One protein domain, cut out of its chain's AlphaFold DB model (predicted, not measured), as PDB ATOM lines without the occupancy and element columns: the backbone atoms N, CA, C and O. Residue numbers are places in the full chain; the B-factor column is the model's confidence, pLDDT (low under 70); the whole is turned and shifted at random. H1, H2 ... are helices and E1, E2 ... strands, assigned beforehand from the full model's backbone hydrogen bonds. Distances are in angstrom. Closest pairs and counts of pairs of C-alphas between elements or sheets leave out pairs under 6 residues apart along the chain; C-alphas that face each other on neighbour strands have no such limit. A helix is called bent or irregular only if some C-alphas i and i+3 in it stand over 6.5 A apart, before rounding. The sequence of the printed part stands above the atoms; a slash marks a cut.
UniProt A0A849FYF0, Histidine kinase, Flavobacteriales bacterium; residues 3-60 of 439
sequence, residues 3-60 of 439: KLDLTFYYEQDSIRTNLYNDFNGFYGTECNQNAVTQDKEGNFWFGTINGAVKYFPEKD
ATOM      1  N   LYS A   3     210.501 219.793 141.607       76.50
ATOM      2  CA  LYS A   3     209.558 220.827 141.165       76.50
ATOM      3  C   LYS A   3     208.289 220.160 140.653       76.50
ATOM      4  O   LYS A   3     208.353 219.369 139.721       76.50
ATOM      5  N   LEU A   4     207.145 220.505 141.230       77.75
ATOM      6  CA  LEU A   4     205.845 220.050 140.743       77.75
ATOM      7  C   LEU A   4     205.485 220.764 139.433       77.75
ATOM      8  O   LEU A   4     205.518 221.996 139.373       77.75
ATOM      9  N   ASP A   5     205.109 220.000 138.410       72.31
ATOM     10  CA  ASP A   5     204.517 220.535 137.187       72.31
ATOM     11  C   ASP A   5     203.034 220.836 137.433       72.31
ATOM     12  O   ASP A   5     202.162 219.965 137.368       72.31
ATOM     13  N   LEU A   6     202.762 222.093 137.780       72.94
ATOM     14  CA  LEU A   6     201.410 222.554 138.074       72.94
ATOM     15  C   LEU A   6     200.505 222.505 136.839       72.94
ATOM     16  O   LEU A   6     199.318 222.240 136.987       72.94
ATOM     17  N   THR A   7     201.042 222.726 135.637       67.56
ATOM     18  CA  THR A   7     200.247 222.691 134.403       67.56
ATOM     19  C   THR A   7     199.768 221.271 134.132       67.56
ATOM     20  O   THR A   7     198.571 221.055 133.966       67.56
ATOM     21  N   PHE A   8     200.673 220.294 134.208       68.38
ATOM     22  CA  PHE A   8     200.320 218.882 134.064       68.38
ATOM     23  C   PHE A   8     199.330 218.421 135.145       68.38
ATOM     24  O   PHE A   8     198.356 217.736 134.837       68.38
ATOM     25  N   TYR A   9     199.530 218.850 136.398       75.06
ATOM     26  CA  TYR A   9     198.612 218.536 137.494       75.06
ATOM     27  C   TYR A   9     197.193 219.060 137.241       75.06
ATOM     28  O   TYR A   9     196.227 218.321 137.424       75.06
ATOM     29  N   TYR A  10     197.051 220.305 136.778       77.88
ATOM     30  CA  TYR A  10     195.734 220.876 136.487       77.88
ATOM     31  C   TYR A  10     195.080 220.302 135.222       77.88
ATOM     32  O   TYR A  10     193.853 220.318 135.127       77.88
ATOM     33  N   GLU A  11     195.859 219.791 134.266       76.50
ATOM     34  CA  GLU A  11     195.340 219.220 133.015       76.50
ATOM     35  C   GLU A  11     195.002 217.726 133.112       76.50
ATOM     36  O   GLU A  11     194.046 217.279 132.478       76.50
ATOM     37  N   GLN A  12     195.764 216.948 133.888       75.19
ATOM     38  CA  GLN A  12     195.660 215.483 133.928       75.19
ATOM     39  C   GLN A  12     195.331 214.900 135.311       75.19
ATOM     40  O   GLN A  12     195.352 213.677 135.455       75.19
ATOM     41  N   ASP A  13     195.061 215.736 136.322       75.06
ATOM     42  CA  ASP A  13     194.768 215.340 137.718       75.06
ATOM     43  C   ASP A  13     195.779 214.320 138.284       75.06
ATOM     44  O   ASP A  13     195.464 213.418 139.061       75.06
ATOM     45  N   SER A  14     197.033 214.434 137.838       68.44
ATOM     46  CA  SER A  14     198.129 213.536 138.187       68.44
ATOM     47  C   SER A  14     199.383 214.332 138.527       68.44
ATOM     48  O   SER A  14     199.679 215.378 137.953       68.44
ATOM     49  N   ILE A  15     200.106 213.861 139.542       72.69
ATOM     50  CA  ILE A  15     201.302 214.533 140.046       72.69
ATOM     51  C   ILE A  15     202.477 214.137 139.165       72.69
ATOM     52  O   ILE A  15     202.871 212.972 139.135       72.69
ATOM     53  N   ARG A  16     203.071 215.126 138.503       69.88
ATOM     54  CA  ARG A  16     204.350 214.984 137.815       69.88
ATOM     55  C   ARG A  16     205.362 215.933 138.435       69.88
ATOM     56  O   ARG A  16     205.106 217.131 138.544       69.88
ATOM     57  N   THR A  17     206.507 215.404 138.846       71.94
ATOM     58  CA  THR A  17     207.605 216.195 139.401       71.94
ATOM     59  C   THR A  17     208.820 216.115 138.487       71.94
ATOM     60  O   THR A  17     209.154 215.057 137.967       71.94
ATOM     61  N   ASN A  18     209.493 217.245 138.296       69.31
ATOM     62  CA  ASN A  18     210.808 217.294 137.673       69.31
ATOM     63  C   ASN A  18     211.849 217.257 138.796       69.31
ATOM     64  O   ASN A  18     211.875 218.142 139.662       69.31
ATOM     65  N   LEU A  19     212.672 216.209 138.812       72.62
ATOM     66  CA  LEU A  19     213.719 216.027 139.811       72.62
ATOM     67  C   LEU A  19     215.001 216.723 139.359       72.62
ATOM     68  O   LEU A  19     215.616 216.330 138.375       72.62
ATOM     69  N   TYR A  20     215.456 217.698 140.138       75.25
ATOM     70  CA  TYR A  20     216.763 218.321 139.990       75.25
ATOM     71  C   TYR A  20     217.800 217.668 140.909       75.25
ATOM     72  O   TYR A  20     217.633 217.657 142.134       75.25
ATOM     73  N   ASN A  21     218.863 217.129 140.321       70.38
ATOM     74  CA  ASN A  21     219.986 216.451 140.966       70.38
ATOM     75  C   ASN A  21     221.326 216.958 140.386       70.38
ATOM     76  O   ASN A  21     221.358 217.902 139.594       70.38
ATOM     77  N   ASP A  22     222.438 216.327 140.766       69.94
ATOM     78  CA  ASP A  22     223.770 216.740 140.306       69.94
ATOM     79  C   ASP A  22     223.890 216.758 138.765       69.94
ATOM     80  O   ASP A  22     224.621 217.585 138.218       69.94
ATOM     81  N   PHE A  23     223.136 215.912 138.045       60.03
ATOM     82  CA  PHE A  23     223.192 215.803 136.581       60.03
ATOM     83  C   PHE A  23     222.537 216.978 135.845       60.03
ATOM     84  O   PHE A  23     222.985 217.333 134.758       60.03
ATOM     85  N   ASN A  24     221.532 217.630 136.437       67.56
ATOM     86  CA  ASN A  24     220.884 218.816 135.860       67.56
ATOM     87  C   ASN A  24     221.230 220.117 136.609       67.56
ATOM     88  O   ASN A  24     220.536 221.129 136.492       67.56
ATOM     89  N   GLY A  25     222.364 220.111 137.323       70.75
ATOM     90  CA  GLY A  25     223.011 221.309 137.866       70.75
ATOM     91  C   GLY A  25     222.676 221.633 139.323       70.75
ATOM     92  O   GLY A  25     223.065 222.701 139.807       70.75
ATOM     93  N   PHE A  26     221.985 220.743 140.039       79.56
ATOM     94  CA  PHE A  26     221.693 220.898 141.462       79.56
ATOM     95  C   PHE A  26     222.720 220.150 142.324       79.56
ATOM     96  O   PHE A  26     222.539 218.982 142.624       79.56
ATOM     97  N   TYR A  27     223.759 220.860 142.772       70.69
ATOM     98  CA  TYR A  27     224.882 220.314 143.562       70.69
ATOM     99  C   TYR A  27     224.621 220.198 145.079       70.69
ATOM    100  O   TYR A  27     225.526 219.923 145.874       70.69
ATOM    101  N   GLY A  28     223.401 220.506 145.521       70.88
ATOM    102  CA  GLY A  28     223.024 220.420 146.926       70.88
ATOM    103  C   GLY A  28     222.624 218.995 147.271       70.88
ATOM    104  O   GLY A  28     221.540 218.574 146.904       70.88
ATOM    105  N   THR A  29     223.439 218.246 148.010       69.00
ATOM    106  CA  THR A  29     223.077 216.864 148.388       69.00
ATOM    107  C   THR A  29     221.776 216.810 149.206       69.00
ATOM    108  O   THR A  29     221.013 215.857 149.096       69.00
ATOM    109  N   GLU A  30     221.490 217.861 149.985       79.75
ATOM    110  CA  GLU A  30     220.264 218.014 150.772       79.75
ATOM    111  C   GLU A  30     219.903 219.502 150.950       79.75
ATOM    112  O   GLU A  30     220.788 220.349 151.133       79.75
ATOM    113  N   CYS A  31     218.605 219.827 150.903       83.06
ATOM    114  CA  CYS A  31     218.085 221.158 151.232       83.06
ATOM    115  C   CYS A  31     217.815 221.269 152.737       83.06
ATOM    116  O   CYS A  31     217.097 220.447 153.301       83.06
ATOM    117  N   ASN A  32     218.298 222.339 153.370       87.31
ATOM    118  CA  ASN A  32     217.973 222.620 154.764       87.31
ATOM    119  C   ASN A  32     216.495 223.009 154.905       87.31
ATOM    120  O   ASN A  32     215.932 223.735 154.078       87.31
ATOM    121  N   GLN A  33     215.867 222.566 155.994       86.62
ATOM    122  CA  GLN A  33     214.461 222.854 156.259       86.62
ATOM    123  C   GLN A  33     214.207 224.369 156.334       86.62
ATOM    124  O   GLN A  33     214.938 225.101 157.001       86.62
ATOM    125  N   ASN A  34     213.151 224.836 155.657       86.38
ATOM    126  CA  ASN A  34     212.745 226.247 155.568       86.38
ATOM    127  C   ASN A  34     213.805 227.204 154.988       86.38
ATOM    128  O   ASN A  34     213.633 228.421 155.055       86.38
ATOM    129  N   ALA A  35     214.884 226.693 154.392       90.31
ATOM    130  CA  ALA A  35     215.932 227.511 153.798       90.31
ATOM    131  C   ALA A  35     215.605 227.847 152.335       90.31
ATOM    132  O   ALA A  35     216.357 227.503 151.429       90.31
ATOM    133  N   VAL A  36     214.465 228.499 152.096       91.25
ATOM    134  CA  VAL A  36     214.053 228.953 150.762       91.25
ATOM    135  C   VAL A  36     213.614 230.412 150.801       91.25
ATOM    136  O   VAL A  36     212.894 230.831 151.706       91.25
ATOM    137  N   THR A  37     214.050 231.209 149.828       92.75
ATOM    138  CA  THR A  37     213.598 232.597 149.672       92.75
ATOM    139  C   THR A  37     213.594 233.019 148.205       92.75
ATOM    140  O   THR A  37     214.291 232.420 147.389       92.75
ATOM    141  N   GLN A  38     212.807 234.037 147.862       93.62
ATOM    142  CA  GLN A  38     212.746 234.610 146.519       93.62
ATOM    143  C   GLN A  38     213.405 235.991 146.526       93.62
ATOM    144  O   GLN A  38     213.121 236.813 147.400       93.62
ATOM    145  N   ASP A  39     214.296 236.253 145.569       92.25
ATOM    146  CA  ASP A  39     214.896 237.575 145.413       92.25
ATOM    147  C   ASP A  39     213.996 238.541 144.623       92.25
ATOM    148  O   ASP A  39     212.954 238.174 144.080       92.25
ATOM    149  N   LYS A  40     214.388 239.818 144.577       90.75
ATOM    150  CA  LYS A  40     213.614 240.882 143.911       90.75
ATOM    151  C   LYS A  40     213.505 240.707 142.394       90.75
ATOM    152  O   LYS A  40     212.661 241.351 141.782       90.75
ATOM    153  N   GLU A  41     214.364 239.879 141.808       89.94
ATOM    154  CA  GLU A  41     214.366 239.537 140.384       89.94
ATOM    155  C   GLU A  41     213.495 238.299 140.108       89.94
ATOM    156  O   GLU A  41     213.413 237.847 138.973       89.94
ATOM    157  N   GLY A  42     212.839 237.739 141.133       87.88
ATOM    158  CA  GLY A  42     211.960 236.581 141.007       87.88
ATOM    159  C   GLY A  42     212.678 235.229 141.060       87.88
ATOM    160  O   GLY A  42     212.012 234.200 140.937       87.88
ATOM    161  N   ASN A  43     213.996 235.201 141.285       91.44
ATOM    162  CA  ASN A  43     214.771 233.963 141.379       91.44
ATOM    163  C   ASN A  43     214.646 233.330 142.766       91.44
ATOM    164  O   ASN A  43     214.544 234.034 143.773       91.44
ATOM    165  N   PHE A  44     214.740 232.004 142.833       90.56
ATOM    166  CA  PHE A  44     214.659 231.274 144.095       90.56
ATOM    167  C   PHE A  44     216.045 230.912 144.612       90.56
ATOM    168  O   PHE A  44     216.909 230.469 143.861       90.56
ATOM    169  N   TRP A  45     216.245 231.069 145.911       91.38
ATOM    170  CA  TRP A  45     217.451 230.675 146.620       91.38
ATOM    171  C   TRP A  45     217.126 229.541 147.581       91.38
ATOM    172  O   TRP A  45     216.211 229.672 148.392       91.38
ATOM    173  N   PHE A  46     217.902 228.466 147.511       91.31
ATOM    174  CA  PHE A  46     217.793 227.297 148.374       91.31
ATOM    175  C   PHE A  46     219.069 227.151 149.202       91.31
ATOM    176  O   PHE A  46     220.166 227.058 148.653       91.31
ATOM    177  N   GLY A  47     218.944 227.134 150.526       90.12
ATOM    178  CA  GLY A  47     220.029 226.789 151.433       90.12
ATOM    179  C   GLY A  47     220.196 225.276 151.495       90.12
ATOM    180  O   GLY A  47     219.258 224.546 151.803       90.12
ATOM    181  N   THR A  48     221.403 224.813 151.220       89.50
ATOM    182  CA  THR A  48     221.796 223.402 151.212       89.50
ATOM    183  C   THR A  48     222.896 223.177 152.243       89.50
ATOM    184  O   THR A  48     223.489 224.137 152.748       89.50
ATOM    185  N   ILE A  49     223.220 221.918 152.535       87.19
ATOM    186  CA  ILE A  49     224.361 221.588 153.406       87.19
ATOM    187  C   ILE A  49     225.713 222.081 152.849       87.19
ATOM    188  O   ILE A  49     226.645 222.301 153.618       87.19
ATOM    189  N   ASN A  50     225.801 222.322 151.534       84.44
ATOM    190  CA  ASN A  50     227.022 222.715 150.820       84.44
ATOM    191  C   ASN A  50     226.990 224.172 150.314       84.44
ATOM    192  O   ASN A  50     227.746 224.538 149.416       84.44
ATOM    193  N   GLY A  51     226.125 225.020 150.883       87.44
ATOM    194  CA  GLY A  51     225.999 226.436 150.517       87.44
ATOM    195  C   GLY A  51     224.621 226.794 149.962       87.44
ATOM    196  O   GLY A  51     223.643 226.099 150.219       87.44
ATOM    197  N   ALA A  52     224.521 227.899 149.224       88.06
ATOM    198  CA  ALA A  52     223.259 228.363 148.650       88.06
ATOM    199  C   ALA A  52     223.213 228.117 147.137       88.06
ATOM    200  O   ALA A  52     224.148 228.467 146.419       88.06
ATOM    201  N   VAL A  53     222.107 227.555 146.655       89.06
ATOM    202  CA  VAL A  53     221.835 227.334 145.231       89.06
ATOM    203  C   VAL A  53     220.817 228.369 144.761       89.06
ATOM    204  O   VAL A  53     219.759 228.515 145.371       89.06
ATOM    205  N   LYS A  54     221.127 229.083 143.673       89.69
ATOM    206  CA  LYS A  54     220.205 230.021 143.018       89.69
ATOM    207  C   LYS A  54     219.576 229.354 141.794       89.69
ATOM    208  O   LYS A  54     220.286 228.955 140.878       89.69
ATOM    209  N   TYR A  55     218.256 229.270 141.774       87.00
ATOM    210  CA  TYR A  55     217.450 228.790 140.660       87.00
ATOM    211  C   TYR A  55     216.830 229.972 139.909       87.00
ATOM    212  O   TYR A  55     216.274 230.882 140.527       87.00
ATOM    213  N   PHE A  56     216.918 229.941 138.579       87.38
ATOM    214  CA  PHE A  56     216.443 230.993 137.677       87.38
ATOM    215  C   PHE A  56     215.203 230.501 136.907       87.38
ATOM    216  O   PHE A  56     215.378 229.822 135.894       87.38
ATOM    217  N   PRO A  57     213.968 230.840 137.329       82.25
ATOM    218  CA  PRO A  57     212.748 230.342 136.685       82.25
ATOM    219  C   PRO A  57     212.657 230.680 135.196       82.25
ATOM    220  O   PRO A  57     212.256 229.843 134.400       82.25
ATOM    221  N   GLU A  58     213.081 231.881 134.800       78.62
ATOM    222  CA  GLU A  58     213.026 232.335 133.401       78.62
ATOM    223  C   GLU A  58     213.981 231.574 132.469       78.62
ATOM    224  O   GLU A  58     213.840 231.631 131.250       78.62
ATOM    225  N   LYS A  59     214.979 230.879 133.030       76.56
ATOM    226  CA  LYS A  59     215.947 230.071 132.276       76.56
ATOM    227  C   LYS A  59     215.617 228.583 132.290       76.56
ATOM    228  O   LYS A  59     216.312 227.815 131.630       76.56
ATOM    229  N   ASP A  60     214.583 228.184 133.023       73.94
ATOM    230  CA  ASP A  60     214.086 226.814 133.066       73.94
ATOM    231  C   ASP A  60     213.266 226.530 131.799       73.94
ATOM    232  O   ASP A  60     212.042 226.426 131.815       73.94
TER     233      ASP A  60
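Overview. This is residues 3 to 60 of the 439 residues of the protein "Histidine kinase" of Flavobacteriales bacterium (UniProt A0A849FYF0). A small, bent three-stranded antiparallel sheet, E2, E3 and E4, makes one end of a loose model, and a thin loop of chain with one short helix, H1, makes the other end. In that loop residues 3 to 4 pair with residues 17 to 18 of E1, so to say closing it at its neck, and the long stretch from residue 20 to residue 30 leads from there to the sheet. The printed part has 58 residues with one named helix and four named strands, in the order H1, E1, E2, E3, E4; under half of the residues, 28, are in named elements, and the class is mixed, helices and strands. The sheet's order is E2, E3, E4, all antiparallel. The whole is loose, with a radius of gyration of the C-alphas of 12.9 A, and it spans 36 by 26 by 22 A along its three main axes.

Along the chain. The longest strand by residues is E2, residues 31 to 38, which begins with the C-alpha of Cys 31 at (218.085, 221.158, 151.232) and measures 15.2 A from first to last C-alpha. E3, residues 44 to 48, measures 12.8 A. E4, residues 51 to 55, measures 13.3 A and ends with the C-alpha of Tyr 55 at (217.450, 228.790, 140.660). E1, residues 17 to 19, measures 6.1 A. H1, residues 6 to 12, begins with the C-alpha of Leu 6 at (201.410, 222.554, 138.074) and measures 10.0 A. Residues 22 to 24 and residues 57 to 59 are runs of helix too short to be named.

Arrangement. E2, E3 and E4 form a meander, each strand the antiparallel neighbour of the one before. E3 is the inner strand, and E2 and E4 are the edge strands. E2 and E3 are a hairpin, with 159 degrees between their directions; C-alphas 31 and 48 face each other at 4.3 A, and C-alphas 38 and 44 at 4.5 A. Between these two strands N 45 and O 37 are within hydrogen-bond range at 2.8 A, and N 32 and O 47 at 2.9 A. E2 bends by 85 degrees at residue 34. E3 and E4 are a hairpin too, with 154 degrees between their directions; C-alphas 47 and 52 face each other at 4.5 A. Here N 46 and O 53 are within hydrogen-bond range at 2.8 A, and N 55 and O 44 also at 2.8 A. The sheet's C-alphas lie up to 3.8 A off the best plane through all of them, only just under 4 A. E1 pairs with no named strand, but its residues 17 to 18 pair with residues 3 to 4, antiparallel. E1 is apart from E2, E3 and E4. H1 is not on the sheet, with 0 pairs of C-alphas within 10 A, and it is apart from E1 as well. In H1 every O i to N i+4 pair is within hydrogen-bond range.

Size, cuts and confidence. The two C-alphas farthest apart are those of Glu 11 and Asn 50, at 36.5 A. The C-alphas of Lys 3 and Asp 60, the first and last printed residues, are 11.0 A apart. The centre of E3 is nearest to the mean of the C-alphas, at 8.3 A, and that of H1 is farthest, at 17.6 A. The printed part has no cut. The link from E1 to E2, with 11 residues, is long; the links from H1 to E1, E2 to E3 and E3 to E4 are tight. The mean pLDDT of the printed part is 80.2, and 9 residues are under 70: residues 7 to 8, 14, 16, 18, 22 to 24 and 29.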